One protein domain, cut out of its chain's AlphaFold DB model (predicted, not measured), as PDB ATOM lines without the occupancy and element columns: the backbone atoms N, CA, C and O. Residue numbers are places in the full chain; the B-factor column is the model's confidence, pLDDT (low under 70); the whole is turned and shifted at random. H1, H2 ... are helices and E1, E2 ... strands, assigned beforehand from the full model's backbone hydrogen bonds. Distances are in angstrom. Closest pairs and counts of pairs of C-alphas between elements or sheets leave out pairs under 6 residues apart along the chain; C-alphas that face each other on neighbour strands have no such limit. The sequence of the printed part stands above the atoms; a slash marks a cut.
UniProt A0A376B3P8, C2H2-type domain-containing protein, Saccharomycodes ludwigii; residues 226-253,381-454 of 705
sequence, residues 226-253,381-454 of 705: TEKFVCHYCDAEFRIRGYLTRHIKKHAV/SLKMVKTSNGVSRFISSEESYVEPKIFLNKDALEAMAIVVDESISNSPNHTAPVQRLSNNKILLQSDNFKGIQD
ATOM      1  N   THR A 226     165.872 150.525 227.582       62.81
ATOM      2  CA  THR A 226     167.210 150.729 227.035       62.81
ATOM      3  C   THR A 226     167.876 149.361 226.907       62.81
ATOM      4  O   THR A 226     168.364 148.818 227.900       62.81
ATOM      5  N   GLU A 227     167.852 148.787 225.702       79.06
ATOM      6  CA  GLU A 227     168.441 147.479 225.399       79.06
ATOM      7  C   GLU A 227     169.899 147.429 225.889       79.06
ATOM      8  O   GLU A 227     170.758 148.193 225.435       79.06
ATOM      9  N   LYS A 228     170.175 146.562 226.871       86.94
ATOM     10  CA  LYS A 228     171.511 146.439 227.458       86.94
ATOM     11  C   LYS A 228     172.426 145.665 226.514       86.94
ATOM     12  O   LYS A 228     172.149 144.528 226.143       86.94
ATOM     13  N   PHE A 229     173.580 146.241 226.208       87.06
ATOM     14  CA  PHE A 229     174.637 145.586 225.448       87.06
ATOM     15  C   PHE A 229     175.468 144.704 226.391       87.06
ATOM     16  O   PHE A 229     176.404 145.187 227.026       87.06
ATOM     17  N   VAL A 230     175.108 143.425 226.508       87.69
ATOM     18  CA  VAL A 230     175.791 142.442 227.372       87.69
ATOM     19  C   VAL A 230     177.033 141.869 226.680       87.69
ATOM     20  O   VAL A 230     177.038 141.665 225.463       87.69
ATOM     21  N   CYS A 231     178.097 141.608 227.440       88.88
ATOM     22  CA  CYS A 231     179.284 140.920 226.939       88.88
ATOM     23  C   CYS A 231     179.026 139.430 226.639       88.88
ATOM     24  O   CYS A 231     178.035 138.831 227.062       88.88
ATOM     25  N   HIS A 232     179.932 138.846 225.855       86.69
ATOM     26  CA  HIS A 232     179.916 137.438 225.455       86.69
ATOM     27  C   HIS A 232     180.968 136.571 226.158       86.69
ATOM     28  O   HIS A 232     180.954 135.354 226.020       86.69
ATOM     29  N   TYR A 233     181.880 137.208 226.893       86.81
ATOM     30  CA  TYR A 233     183.063 136.590 227.499       86.81
ATOM     31  C   TYR A 233     183.045 136.644 229.032       86.81
ATOM     32  O   TYR A 233     183.748 135.873 229.674       86.81
ATOM     33  N   CYS A 234     182.242 137.542 229.609       88.44
ATOM     34  CA  CYS A 234     182.024 137.721 231.045       88.44
ATOM     35  C   CYS A 234     180.664 138.399 231.285       88.44
ATOM     36  O   CYS A 234     180.014 138.845 230.337       88.44
ATOM     37  N   ASP A 235     180.256 138.547 232.543       86.50
ATOM     38  CA  ASP A 235     178.907 139.002 232.925       86.50
ATOM     39  C   ASP A 235     178.691 140.535 232.821       86.50
ATOM     40  O   ASP A 235     177.778 141.090 233.428       86.50
ATOM     41  N   ALA A 236     179.540 141.254 232.079       88.19
ATOM     42  CA  ALA A 236     179.530 142.717 232.038       88.19
ATOM     43  C   ALA A 236     178.438 143.287 231.109       88.19
ATOM     44  O   ALA A 236     178.396 142.983 229.913       88.19
ATOM     45  N   GLU A 237     177.600 144.180 231.639       89.81
ATOM     46  CA  GLU A 237     176.533 144.873 230.906       89.81
ATOM     47  C   GLU A 237     176.880 146.341 230.602       89.81
ATOM     48  O   GLU A 237     177.478 147.040 231.420       89.81
ATOM     49  N   PHE A 238     176.441 146.855 229.447       90.31
ATOM     50  CA  PHE A 238     176.675 148.246 229.043       90.31
ATOM     51  C   PHE A 238     175.408 148.916 228.503       90.31
ATOM     52  O   PHE A 238     174.736 148.380 227.627       90.31
ATOM     53  N   ARG A 239     175.138 150.160 228.917       89.88
ATOM     54  CA  ARG A 239     174.076 151.004 228.322       89.88
ATOM     55  C   ARG A 239     174.402 151.498 226.898       89.88
ATOM     56  O   ARG A 239     173.548 152.082 226.245       89.88
ATOM     57  N   ILE A 240     175.640 151.318 226.417       88.75
ATOM     58  CA  ILE A 240     176.131 151.890 225.147       88.75
ATOM     59  C   ILE A 240     176.990 150.867 224.380       88.75
ATOM     60  O   ILE A 240     178.033 150.429 224.869       88.75
ATOM     61  N   ARG A 241     176.621 150.559 223.124       86.19
ATOM     62  CA  ARG A 241     177.325 149.610 222.222       86.19
ATOM     63  C   ARG A 241     178.818 149.916 222.035       86.19
ATOM     64  O   ARG A 241     179.629 149.001 221.888       86.19
ATOM     65  N   GLY A 242     179.198 151.194 222.072       87.56
ATOM     66  CA  GLY A 242     180.597 151.639 222.024       87.56
ATOM     67  C   GLY A 242     181.419 151.238 223.256       87.56
ATOM     68  O   GLY A 242     182.611 150.955 223.126       87.56
ATOM     69  N   TYR A 243     180.796 151.145 224.436       89.75
ATOM     70  CA  TYR A 243     181.456 150.672 225.655       89.75
ATOM     71  C   TYR A 243     181.589 149.148 225.661       89.75
ATOM     72  O   TYR A 243     182.692 148.671 225.911       89.75
ATOM     73  N   LEU A 244     180.565 148.398 225.226       88.31
ATOM     74  CA  LEU A 244     180.706 146.955 224.966       88.31
ATOM     75  C   LEU A 244     181.845 146.676 223.965       88.31
ATOM     76  O   LEU A 244     182.736 145.875 224.234       88.31
ATOM     77  N   THR A 245     181.877 147.402 222.843       85.81
ATOM     78  CA  THR A 245     182.933 147.298 221.814       85.81
ATOM     79  C   THR A 245     184.338 147.542 222.382       85.81
ATOM     80  O   THR A 245     185.305 146.883 221.998       85.81
ATOM     81  N   ARG A 246     184.462 148.498 223.310       83.69
ATOM     82  CA  ARG A 246     185.701 148.841 224.024       83.69
ATOM     83  C   ARG A 246     186.052 147.824 225.120       83.69
ATOM     84  O   ARG A 246     187.234 147.665 225.421       83.69
ATOM     85  N   HIS A 247     185.056 147.160 225.703       87.81
ATOM     86  CA  HIS A 247     185.210 146.135 226.731       87.81
ATOM     87  C   HIS A 247     185.590 144.769 226.145       87.81
ATOM     88  O   HIS A 247     186.488 144.144 226.690       87.81
ATOM     89  N   ILE A 248     185.015 144.328 225.016       86.88
ATOM     90  CA  ILE A 248     185.383 143.049 224.365       86.88
ATOM     91  C   ILE A 248     186.899 142.982 224.104       86.88
ATOM     92  O   ILE A 248     187.531 141.951 224.301       86.88
ATOM     93  N   LYS A 249     187.525 144.121 223.786       82.75
ATOM     94  CA  LYS A 249     188.983 144.237 223.626       82.75
ATOM     95  C   LYS A 249     189.796 144.061 224.925       82.75
ATOM     96  O   LYS A 249     191.016 144.002 224.835       82.75
ATOM     97  N   LYS A 250     189.189 143.984 226.121       83.50
ATOM     98  CA  LYS A 250     189.860 143.516 227.359       83.50
ATOM     99  C   LYS A 250     190.079 141.983 227.333       83.50
ATOM    100  O   LYS A 250     191.042 141.539 227.945       83.50
ATOM    101  N   HIS A 251     189.252 141.214 226.607       84.62
ATOM    102  CA  HIS A 251     189.289 139.736 226.558       84.62
ATOM    103  C   HIS A 251     190.210 139.142 225.486       84.62
ATOM    104  O   HIS A 251     190.594 137.978 225.600       84.62
ATOM    105  N   ALA A 252     190.591 139.926 224.473       84.56
ATOM    106  CA  ALA A 252     191.528 139.503 223.433       84.56
ATOM    107  C   ALA A 252     192.865 139.031 224.039       84.56
ATOM    108  O   ALA A 252     193.484 139.732 224.848       84.56
ATOM    109  N   VAL A 253     193.300 137.834 223.643       80.06
ATOM    110  CA  VAL A 253     194.458 137.128 224.215       80.06
ATOM    111  C   VAL A 253     195.761 137.805 223.811       80.06
ATOM    112  O   VAL A 253     196.607 138.098 224.659       80.06
ATOM    113  N   SER A 381     187.660 142.431 213.924       72.62
ATOM    114  CA  SER A 381     186.329 142.775 213.452       72.62
ATOM    115  C   SER A 381     185.339 142.185 214.453       72.62
ATOM    116  O   SER A 381     185.394 140.991 214.753       72.62
ATOM    117  N   LEU A 382     184.475 143.020 215.034       82.88
ATOM    118  CA  LEU A 382     183.393 142.508 215.870       82.88
ATOM    119  C   LEU A 382     182.308 141.959 214.950       82.88
ATOM    120  O   LEU A 382     181.637 142.722 214.253       82.88
ATOM    121  N   LYS A 383     182.167 140.638 214.949       87.19
ATOM    122  CA  LYS A 383     181.180 139.902 214.161       87.19
ATOM    123  C   LYS A 383     179.920 139.715 215.017       87.19
ATOM    124  O   LYS A 383     180.004 139.622 216.244       87.19
ATOM    125  N   MET A 384     178.746 139.722 214.386       86.88
ATOM    126  CA  MET A 384     177.458 139.652 215.084       86.88
ATOM    127  C   MET A 384     176.879 138.236 215.037       86.88
ATOM    128  O   MET A 384     176.738 137.661 213.955       86.88
ATOM    129  N   VAL A 385     176.489 137.718 216.202       88.00
ATOM    130  CA  VAL A 385     175.605 136.550 216.347       88.00
ATOM    131  C   VAL A 385     174.210 137.036 216.739       88.00
ATOM    132  O   VAL A 385     174.067 138.040 217.437       88.00
ATOM    133  N   LYS A 386     173.177 136.299 216.322       85.69
ATOM    134  CA  LYS A 386     171.839 136.361 216.921       85.69
ATOM    135  C   LYS A 386     171.518 135.012 217.546       85.69
ATOM    136  O   LYS A 386     171.723 133.992 216.892       85.69
ATOM    137  N   THR A 387     171.041 135.019 218.788       85.50
ATOM    138  CA  THR A 387     170.531 133.813 219.457       85.50
ATOM    139  C   THR A 387     169.117 133.473 218.975       85.50
ATOM    140  O   THR A 387     168.455 134.277 218.313       85.50
ATOM    141  N   SER A 388     168.617 132.297 219.351       80.81
ATOM    142  CA  SER A 388     167.235 131.848 219.152       80.81
ATOM    143  C   SER A 388     166.201 132.798 219.761       80.81
ATOM    144  O   SER A 388     165.127 132.986 219.193       80.81
ATOM    145  N   ASN A 389     166.572 133.474 220.850       81.06
ATOM    146  CA  ASN A 389     165.796 134.529 221.502       81.06
ATOM    147  C   ASN A 389     165.809 135.868 220.724       81.06
ATOM    148  O   ASN A 389     165.252 136.857 221.189       81.06
ATOM    149  N   GLY A 390     166.475 135.939 219.565       78.69
ATOM    150  CA  GLY A 390     166.619 137.142 218.733       78.69
ATOM    151  C   GLY A 390     167.673 138.145 219.223       78.69
ATOM    152  O   GLY A 390     168.034 139.062 218.478       78.69
ATOM    153  N   VAL A 391     168.200 137.955 220.438       81.38
ATOM    154  CA  VAL A 391     169.173 138.846 221.085       81.38
ATOM    155  C   VAL A 391     170.454 138.902 220.254       81.38
ATOM    156  O   VAL A 391     171.076 137.881 219.954       81.38
ATOM    157  N   SER A 392     170.847 140.116 219.864       83.69
ATOM    158  CA  SER A 392     172.014 140.356 219.009       83.69
ATOM    159  C   SER A 392     173.252 140.626 219.862       83.69
ATOM    160  O   SER A 392     173.274 141.574 220.645       83.69
ATOM    161  N   ARG A 393     174.296 139.805 219.718       84.62
ATOM    162  CA  ARG A 393     175.519 139.871 220.535       84.62
ATOM    163  C   ARG A 393     176.773 139.957 219.660       84.62
ATOM    164  O   ARG A 393     176.775 139.518 218.508       84.62
ATOM    165  N   PHE A 394     177.832 140.568 220.193       85.25
ATOM    166  CA  PHE A 394     179.063 140.878 219.455       85.25
ATOM    167  C   PHE A 394     180.249 140.085 219.987       85.25
ATOM    168  O   PHE A 394     180.514 140.081 221.188       85.25
ATOM    169  N   ILE A 395     180.972 139.454 219.067       86.00
ATOM    170  CA  ILE A 395     182.059 138.519 219.356       86.00
ATOM    171  C   ILE A 395     183.295 138.981 218.574       86.00
ATOM    172  O   ILE A 395     183.188 139.485 217.451       86.00
ATOM    173  N   SER A 396     184.466 138.893 219.204       84.88
ATOM    174  CA  SER A 396     185.751 139.176 218.561       84.88
ATOM    175  C   SER A 396     186.007 138.192 217.421       84.88
ATOM    176  O   SER A 396     185.492 137.083 217.426       84.88
ATOM    177  N   SER A 397     186.833 138.582 216.455       79.94
ATOM    178  CA  SER A 397     187.408 137.662 215.462       79.94
ATOM    179  C   SER A 397     188.879 137.343 215.716       79.94
ATOM    180  O   SER A 397     189.501 136.681 214.896       79.94
ATOM    181  N   GLU A 398     189.409 137.806 216.848       80.75
ATOM    182  CA  GLU A 398     190.703 137.411 217.405       80.75
ATOM    183  C   GLU A 398     190.470 136.512 218.630       80.75
ATOM    184  O   GLU A 398     189.504 136.714 219.380       80.75
ATOM    185  N   GLU A 399     191.389 135.571 218.857       84.38
ATOM    186  CA  GLU A 399     191.455 134.699 220.035       84.38
ATOM    187  C   GLU A 399     191.147 135.454 221.337       84.38
ATOM    188  O   GLU A 399     191.776 136.472 221.648       84.38
ATOM    189  N   SER A 400     190.172 134.972 222.109       88.31
ATOM    190  CA  SER A 400     189.664 135.679 223.290       88.31
ATOM    191  C   SER A 400     189.438 134.737 224.472       88.31
ATOM    192  O   SER A 400     188.971 133.609 224.303       88.31
ATOM    193  N   TYR A 401     189.761 135.203 225.679       88.62
ATOM    194  CA  TYR A 401     189.489 134.480 226.920       88.62
ATOM    195  C   TYR A 401     187.998 134.523 227.276       88.62
ATOM    196  O   TYR A 401     187.324 135.518 227.032       88.62
ATOM    197  N   VAL A 402     187.510 133.446 227.890       87.88
ATOM    198  CA  VAL A 402     186.136 133.266 228.373       87.88
ATOM    199  C   VAL A 402     186.174 133.017 229.884       87.88
ATOM    200  O   VAL A 402     186.894 132.128 230.351       87.88
ATOM    201  N   GLU A 403     185.414 133.791 230.661       85.00
ATOM    202  CA  GLU A 403     185.281 133.616 232.111       85.00
ATOM    203  C   GLU A 403     184.288 132.491 232.452       85.00
ATOM    204  O   GLU A 403     183.179 132.489 231.920       85.00
ATOM    205  N   PRO A 404     184.597 131.571 233.391       81.44
ATOM    206  CA  PRO A 404     183.721 130.436 233.703       81.44
ATOM    207  C   PRO A 404     182.283 130.779 234.127       81.44
ATOM    208  O   PRO A 404     181.392 129.948 233.965       81.44
ATOM    209  N   LYS A 405     182.030 131.989 234.646       81.25
ATOM    210  CA  LYS A 405     180.681 132.426 235.040       81.25
ATOM    211  C   LYS A 405     179.721 132.548 233.854       81.25
ATOM    212  O   LYS A 405     178.536 132.258 234.007       81.25
ATOM    213  N   ILE A 406     180.224 132.871 232.659       83.50
ATOM    214  CA  ILE A 406     179.375 133.113 231.484       83.50
ATOM    215  C   ILE A 406     178.636 131.847 231.016       83.50
ATOM    216  O   ILE A 406     177.630 131.943 230.317       83.50
ATOM    217  N   PHE A 407     179.072 130.655 231.448       81.38
ATOM    218  CA  PHE A 407     178.368 129.391 231.206       81.38
ATOM    219  C   PHE A 407     177.066 129.240 232.012       81.38
ATOM    220  O   PHE A 407     176.282 128.340 231.731       81.38
ATOM    221  N   LEU A 408     176.791 130.138 232.963       83.62
ATOM    222  CA  LEU A 408     175.476 130.272 233.596       83.62
ATOM    223  C   LEU A 408     174.488 131.058 232.708       83.62
ATOM    224  O   LEU A 408     173.274 130.956 232.874       83.62
ATOM    225  N   ASN A 409     174.987 131.829 231.733       84.62
ATOM    226  CA  ASN A 409     174.177 132.658 230.846       84.62
ATOM    227  C   ASN A 409     173.803 131.883 229.567       84.62
ATOM    228  O   ASN A 409     174.603 131.758 228.636       84.62
ATOM    229  N   LYS A 410     172.564 131.374 229.509       84.69
ATOM    230  CA  LYS A 410     172.053 130.538 228.403       84.69
ATOM    231  C   LYS A 410     172.248 131.163 227.014       84.69
ATOM    232  O   LYS A 410     172.689 130.470 226.101       84.69
ATOM    233  N   ASP A 411     171.962 132.456 226.855       83.31
ATOM    234  CA  ASP A 411     172.171 133.182 225.591       83.31
ATOM    235  C   ASP A 411     173.651 133.207 225.173       83.31
ATOM    236  O   ASP A 411     173.978 133.169 223.985       83.31
ATOM    237  N   ALA A 412     174.555 133.335 226.149       85.94
ATOM    238  CA  ALA A 412     175.981 133.401 225.879       85.94
ATOM    239  C   ALA A 412     176.524 132.028 225.469       85.94
ATOM    240  O   ALA A 412     177.237 131.938 224.467       85.94
ATOM    241  N   LEU A 413     176.104 130.964 226.166       87.50
ATOM    242  CA  LEU A 413     176.324 129.575 225.753       87.50
ATOM    243  C   LEU A 413     175.839 129.314 224.325       87.50
ATOM    244  O   LEU A 413     176.586 128.763 223.520       87.50
ATOM    245  N   GLU A 414     174.616 129.735 223.993       87.94
ATOM    246  CA  GLU A 414     174.032 129.495 222.673       87.94
ATOM    247  C   GLU A 414     174.846 130.163 221.557       87.94
ATOM    248  O   GLU A 414     175.229 129.519 220.582       87.94
ATOM    249  N   ALA A 415     175.181 131.444 221.713       87.88
ATOM    250  CA  ALA A 415     175.930 132.169 220.691       87.88
ATOM    251  C   ALA A 415     177.427 131.797 220.640       87.88
ATOM    252  O   ALA A 415     178.025 131.899 219.570       87.88
ATOM    253  N   MET A 416     178.020 131.286 221.728       86.81
ATOM    254  CA  MET A 416     179.327 130.615 221.654       86.81
ATOM    255  C   MET A 416     179.235 129.303 220.864       86.81
ATOM    256  O   MET A 416     180.077 129.055 220.005       86.81
ATOM    257  N   ALA A 417     178.197 128.490 221.085       87.81
ATOM    258  CA  ALA A 417     177.981 127.263 220.319       87.81
ATOM    259  C   ALA A 417     177.786 127.545 218.816       87.81
ATOM    260  O   ALA A 417     178.384 126.854 217.993       87.81
ATOM    261  N   ILE A 418     177.046 128.603 218.454       87.12
ATOM    262  CA  ILE A 418     176.893 129.066 217.059       87.12
ATOM    263  C   ILE A 418     178.251 129.421 216.429       87.12
ATOM    264  O   ILE A 418     178.532 128.993 215.310       87.12
ATOM    265  N   VAL A 419     179.117 130.157 217.140       86.25
ATOM    266  CA  VAL A 419     180.471 130.501 216.654       86.25
ATOM    267  C   VAL A 419     181.314 129.260 216.392       86.25
ATOM    268  O   VAL A 419     182.012 129.206 215.378       86.25
ATOM    269  N   VAL A 420     181.251 128.263 217.277       87.00
ATOM    270  CA  VAL A 420     182.031 127.025 217.147       87.00
ATOM    271  C   VAL A 420     181.540 126.179 215.977       87.00
ATOM    272  O   VAL A 420     182.356 125.789 215.145       87.00
ATOM    273  N   ASP A 421     180.229 125.953 215.858       84.94
ATOM    274  CA  ASP A 421     179.656 125.184 214.746       84.94
ATOM    275  C   ASP A 421     179.944 125.845 213.386       84.94
ATOM    276  O   ASP A 421     180.351 125.169 212.436       84.94
ATOM    277  N   GLU A 422     179.807 127.173 213.288       85.88
ATOM    278  CA  GLU A 422     180.116 127.899 212.054       85.88
ATOM    279  C   GLU A 422     181.623 127.862 211.740       85.88
ATOM    280  O   GLU A 422     182.007 127.631 210.592       85.88
ATOM    281  N   SER A 423     182.489 128.015 212.749       83.12
ATOM    282  CA  SER A 423     183.949 127.954 212.579       83.12
ATOM    283  C   SER A 423     184.427 126.575 212.117       83.12
ATOM    284  O   SER A 423     185.244 126.508 211.200       83.12
ATOM    285  N   ILE A 424     183.873 125.489 212.672       80.69
ATOM    286  CA  ILE A 424     184.126 124.112 212.209       80.69
ATOM    287  C   ILE A 424     183.662 123.952 210.755       80.69
ATOM    288  O   ILE A 424     184.400 123.425 209.926       80.69
ATOM    289  N   SER A 425     182.468 124.455 210.411       80.00
ATOM    290  CA  SER A 425     181.931 124.355 209.043       80.00
ATOM    291  C   SER A 425     182.759 125.117 207.998       80.00
ATOM    292  O   SER A 425     182.806 124.721 206.836       80.00
ATOM    293  N   ASN A 426     183.434 126.194 208.414       79.12
ATOM    294  CA  ASN A 426     184.297 127.011 207.562       79.12
ATOM    295  C   ASN A 426     185.753 126.507 207.497       79.12
ATOM    296  O   ASN A 426     186.467 126.896 206.575       79.12
ATOM    297  N   SER A 427     186.198 125.680 208.450       73.31
ATOM    298  CA  SER A 427     187.577 125.179 208.548       73.31
ATOM    299  C   SER A 427     187.615 123.770 209.166       73.31
ATOM    300  O   SER A 427     187.849 123.631 210.368       73.31
ATOM    301  N   PRO A 428     187.435 122.703 208.364       63.72
ATOM    302  CA  PRO A 428     187.407 121.330 208.876       63.72
ATOM    303  C   PRO A 428     188.778 120.779 209.315       63.72
ATOM    304  O   PRO A 428     188.820 119.753 209.986       63.72
ATOM    305  N   ASN A 429     189.891 121.429 208.942       61.88
ATOM    306  CA  ASN A 429     191.231 120.819 208.987       61.88
ATOM    307  C   ASN A 429     192.220 121.421 210.005       61.88
ATOM    308  O   ASN A 429     193.340 120.927 210.087       61.88
ATOM    309  N   HIS A 430     191.869 122.461 210.773       54.28
ATOM    310  CA  HIS A 430     192.781 123.036 211.775       54.28
ATOM    311  C   HIS A 430     192.063 123.579 213.014       54.28
ATOM    312  O   HIS A 430     191.070 124.292 212.884       54.28
ATOM    313  N   THR A 431     192.668 123.286 214.177       59.12
ATOM    314  CA  THR A 431     192.424 123.831 215.533       59.12
ATOM    315  C   THR A 431     190.989 123.751 216.073       59.12
ATOM    316  O   THR A 431     190.054 124.310 215.510       59.12
ATOM    317  N   ALA A 432     190.823 123.099 217.230       70.31
ATOM    318  CA  ALA A 432     189.556 123.078 217.960       70.31
ATOM    319  C   ALA A 432     189.176 124.513 218.391       70.31
ATOM    320  O   ALA A 432     189.925 125.096 219.175       70.31
ATOM    321  N   PRO A 433     188.032 125.086 217.954       76.88
ATOM    322  CA  PRO A 433     187.728 126.503 218.202       76.88
ATOM    323  C   PRO A 433     187.528 126.883 219.676       76.88
ATOM    324  O   PRO A 433     187.404 128.064 219.995       76.88
ATOM    325  N   VAL A 434     187.482 125.895 220.576       80.62
ATOM    326  CA  VAL A 434     187.496 126.092 222.026       80.62
ATOM    327  C   VAL A 434     188.566 125.208 222.640       80.62
ATOM    328  O   VAL A 434     188.542 123.992 222.452       80.62
ATOM    329  N   GLN A 435     189.457 125.808 223.427       81.44
ATOM    330  CA  GLN A 435     190.496 125.102 224.172       81.44
ATOM    331  C   GLN A 435     190.396 125.426 225.664       81.44
ATOM    332  O   GLN A 435     190.312 126.593 226.055       81.44
ATOM    333  N   ARG A 436     190.447 124.400 226.520       79.38
ATOM    334  CA  ARG A 436     190.649 124.590 227.961       79.38
ATOM    335  C   ARG A 436     192.142 124.730 228.258       79.38
ATOM    336  O   ARG A 436     192.927 123.857 227.906       79.38
ATOM    337  N   LEU A 437     192.530 125.812 228.929       76.44
ATOM    338  CA  LEU A 437     193.907 126.058 229.356       76.44
ATOM    339  C   LEU A 437     194.134 125.563 230.794       76.44
ATOM    340  O   LEU A 437     193.204 125.469 231.599       76.44
ATOM    341  N   SER A 438     195.393 125.273 231.132       58.81
ATOM    342  CA  SER A 438     195.810 124.694 232.423       58.81
ATOM    343  C   SER A 438     195.469 125.548 233.652       58.81
ATOM    344  O   SER A 438     195.384 125.034 234.761       58.81
ATOM    345  N   ASN A 439     195.218 126.844 233.460       68.12
ATOM    346  CA  ASN A 439     194.827 127.807 234.491       68.12
ATOM    347  C   ASN A 439     193.297 127.983 234.619       68.12
ATOM    348  O   ASN A 439     192.837 129.040 235.047       68.12
ATOM    349  N   ASN A 440     192.510 126.978 234.210       71.44
ATOM    350  CA  ASN A 440     191.038 126.985 234.157       71.44
ATOM    351  C   ASN A 440     190.397 128.096 233.298       71.44
ATOM    352  O   ASN A 440     189.173 128.230 233.293       71.44
ATOM    353  N   LYS A 441     191.181 128.852 232.521       77.62
ATOM    354  CA  LYS A 441     190.640 129.750 231.497       77.62
ATOM    355  C   LYS A 441     190.231 128.941 230.274       77.62
ATOM    356  O   LYS A 441     190.884 127.958 229.920       77.62
ATOM    357  N   ILE A 442     189.173 129.380 229.609       86.00
ATOM    358  CA  ILE A 442     188.766 128.838 228.316       86.00
ATOM    359  C   ILE A 442     189.103 129.865 227.236       86.00
ATOM    360  O   ILE A 442     188.943 131.069 227.431       86.00
ATOM    361  N   LEU A 443     189.647 129.374 226.130       87.00
ATOM    362  CA  LEU A 443     190.053 130.133 224.959       87.00
ATOM    363  C   LEU A 443     189.026 129.891 223.853       87.00
ATOM    364  O   LEU A 443     188.766 128.734 223.526       87.00
ATOM    365  N   LEU A 444     188.464 130.956 223.281       87.50
ATOM    366  CA  LEU A 444     187.595 130.903 222.105       87.50
ATOM    367  C   LEU A 444     188.338 131.500 220.903       87.50
ATOM    368  O   LEU A 444     188.663 132.691 220.896       87.50
ATOM    369  N   GLN A 445     188.572 130.682 219.879       84.94
ATOM    370  CA  GLN A 445     189.091 131.103 218.577       84.94
ATOM    371  C   GLN A 445     187.901 131.394 217.652       84.94
ATOM    372  O   GLN A 445     186.962 130.605 217.567       84.94
ATOM    373  N   SER A 446     187.888 132.564 217.010       84.88
ATOM    374  CA  SER A 446     186.714 133.106 216.281       84.88
ATOM    375  C   SER A 446     187.069 133.638 214.885       84.88
ATOM    376  O   SER A 446     186.308 134.363 214.236       84.88
ATOM    377  N   ASP A 447     188.254 133.277 214.415       79.44
ATOM    378  CA  ASP A 447     188.880 133.720 213.180       79.44
ATOM    379  C   ASP A 447     188.034 133.279 211.970       79.44
ATOM    380  O   ASP A 447     187.655 134.099 211.127       79.44
ATOM    381  N   ASN A 448     187.631 132.000 211.976       81.62
ATOM    382  CA  ASN A 448     186.856 131.323 210.928       81.62
ATOM    383  C   ASN A 448     185.335 131.556 210.993       81.62
ATOM    384  O   ASN A 448     184.625 131.226 210.041       81.62
ATOM    385  N   PHE A 449     184.814 132.141 212.073       85.19
ATOM    386  CA  PHE A 449     183.432 132.623 212.134       85.19
ATOM    387  C   PHE A 449     183.265 133.781 211.140       85.19
ATOM    388  O   PHE A 449     184.088 134.688 211.115       85.19
ATOM    389  N   LYS A 450     182.234 133.791 210.297       79.88
ATOM    390  CA  LYS A 450     181.916 134.901 209.376       79.88
ATOM    391  C   LYS A 450     180.822 135.780 209.975       79.88
ATOM    392  O   LYS A 450     180.943 137.005 209.934       79.88
ATOM    393  N   GLY A 451     179.815 135.152 210.579       82.31
ATOM    394  CA  GLY A 451     178.716 135.815 211.265       82.31
ATOM    395  C   GLY A 451     177.784 136.605 210.351       82.31
ATOM    396  O   GLY A 451     177.905 136.618 209.122       82.31
ATOM    397  N   ILE A 452     176.816 137.283 210.968       81.19
ATOM    398  CA  ILE A 452     175.790 138.022 210.233       81.19
ATOM    399  C   ILE A 452     176.397 139.317 209.691       81.19
ATOM    400  O   ILE A 452     176.579 140.297 210.413       81.19
ATOM    401  N   GLN A 453     176.687 139.324 208.389       68.88
ATOM    402  CA  GLN A 453     177.022 140.543 207.663       68.88
ATOM    403  C   GLN A 453     175.777 141.427 207.554       68.88
ATOM    404  O   GLN A 453     174.842 141.106 206.812       68.88
ATOM    405  N   ASP A 454     175.781 142.565 208.250       51.91
ATOM    406  CA  ASP A 454     174.782 143.611 208.049       51.91
ATOM    407  C   ASP A 454     174.819 144.067 206.583       51.91
ATOM    408  O   ASP A 454     175.686 144.841 206.167       51.91
TER     409      ASP A 454
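Overview. This is residues 226 to 253 and 381 to 454 of the 705 residues of the protein "C2H2-type domain-containing protein" of Saccharomycodes ludwigii (UniProt A0A376B3P8). One long helix, H3, forms one side of the domain, with the two-stranded hairpin E1 and E2 packed on it and a small sheet of three short strands, E3, E5 and E4, beside it near H3 residues 416 to 420. Helix H1 lies beyond E2 on the side away from H3, the stretch before it, residues 226 to 240, runs from far out to within 5 A of the mean of all C-alphas, and the short helix H2 makes a corner with H3 by their link. The printed part has 102 residues, with three named helices and five named strands in the order H1, E1, E2, E3, H2, H3, E4, E5. The sheet E3, E5, E4 is antiparallel, and so is the sheet E1, E2; the class is mixed, helices and strands, though under half of the residues, 47, are in named elements. The whole is compact, with a radius of gyration of the C-alphas of 12.9 A, and the C-alphas span 42 by 33 by 23 A.

Along the chain. The printed part begins with residues 226 to 240, which hold no named element; within them residues 229 to 230 pair with residues 237 to 238, antiparallel. H1 follows, residues 241 to 248, beginning at C-alpha 241, (177.325, 149.610, 222.222), with 10.6 A from first to last C-alpha. After the cut come E1, residues 383 to 386, 10.4 A long, and E2, residues 392 to 395, 10.2 A long. E3 is residues 400 to 402, 6.6 A, and H2 is residues 404 to 408, 8.2 A. H3, residues 410 to 426, is the longest helix: it runs 24.4 A from C-alpha 410 at (172.053, 130.538, 228.403) to C-alpha 426 at (184.297, 127.011, 207.562). E4 is residues 434 to 436, 6.9 A, and E5 is residues 442 to 444, 6.6 A, ending at C-alpha 444, (187.595, 130.903, 222.105).

Arrangement. In the larger sheet E5 is the inner strand, and E3 and E4 are edge strands. E3 and E5 are antiparallel at 137 degrees, with N 402 and O 442 within hydrogen-bond range at 2.8 A. E4 and E5 form a hairpin, antiparallel at 163 degrees, with N 443 and O 435 at 2.9 A. E3, H2, H3 and E4 make a split strand-helix-strand unit, two strands running the same way with helices between them in the chain and E5 between them in the sheet; its crossover is right-handed. H3 is on this sheet but only grazes it, with residues 416 to 420; its closest C-alphas to E4 are those of Val 420 and Val 434, 7.4 A. The hairpin E1 and E2 is antiparallel at 145 degrees, with N 383 and O 395 at 2.9 A. The closest C-alphas of E1 and H3 are those of Val 385 and Ala 415, 6.2 A. H2 and H3 only just touch, with 3 pairs of C-alphas within 8 A, and only at the corner by their link; H3 does so with residues 412 to 413 alone, and the closest C-alphas are those of Phe 407 and Leu 413, 5.8 A. H1 touches no helix; its closest C-alpha to E2 is that of Ile 248, 7.5 A from that of Ile 395. H1 is apart from H3, and E2 is apart from E3. In H1 and H3 every O i to N i+4 pair is within hydrogen-bond range; in H2 it is 0 of 1, beside 2 of 2 O i to N i+3 pairs.

Size, cuts and confidence. The two C-alphas farthest apart are those of Thr 226 and Asn 429, 42.4 A. Residues 254 to 380 are cut out, and C-alphas 253 and 381 are 14.6 A apart across the cut. Of the links that are printed whole, H3 to E4 is short and the others are tight. The mean pLDDT of the printed part is 82.0; it is under 70 at residue 226 and at residues 428 to 431, 438 to 439 and 453 to 454.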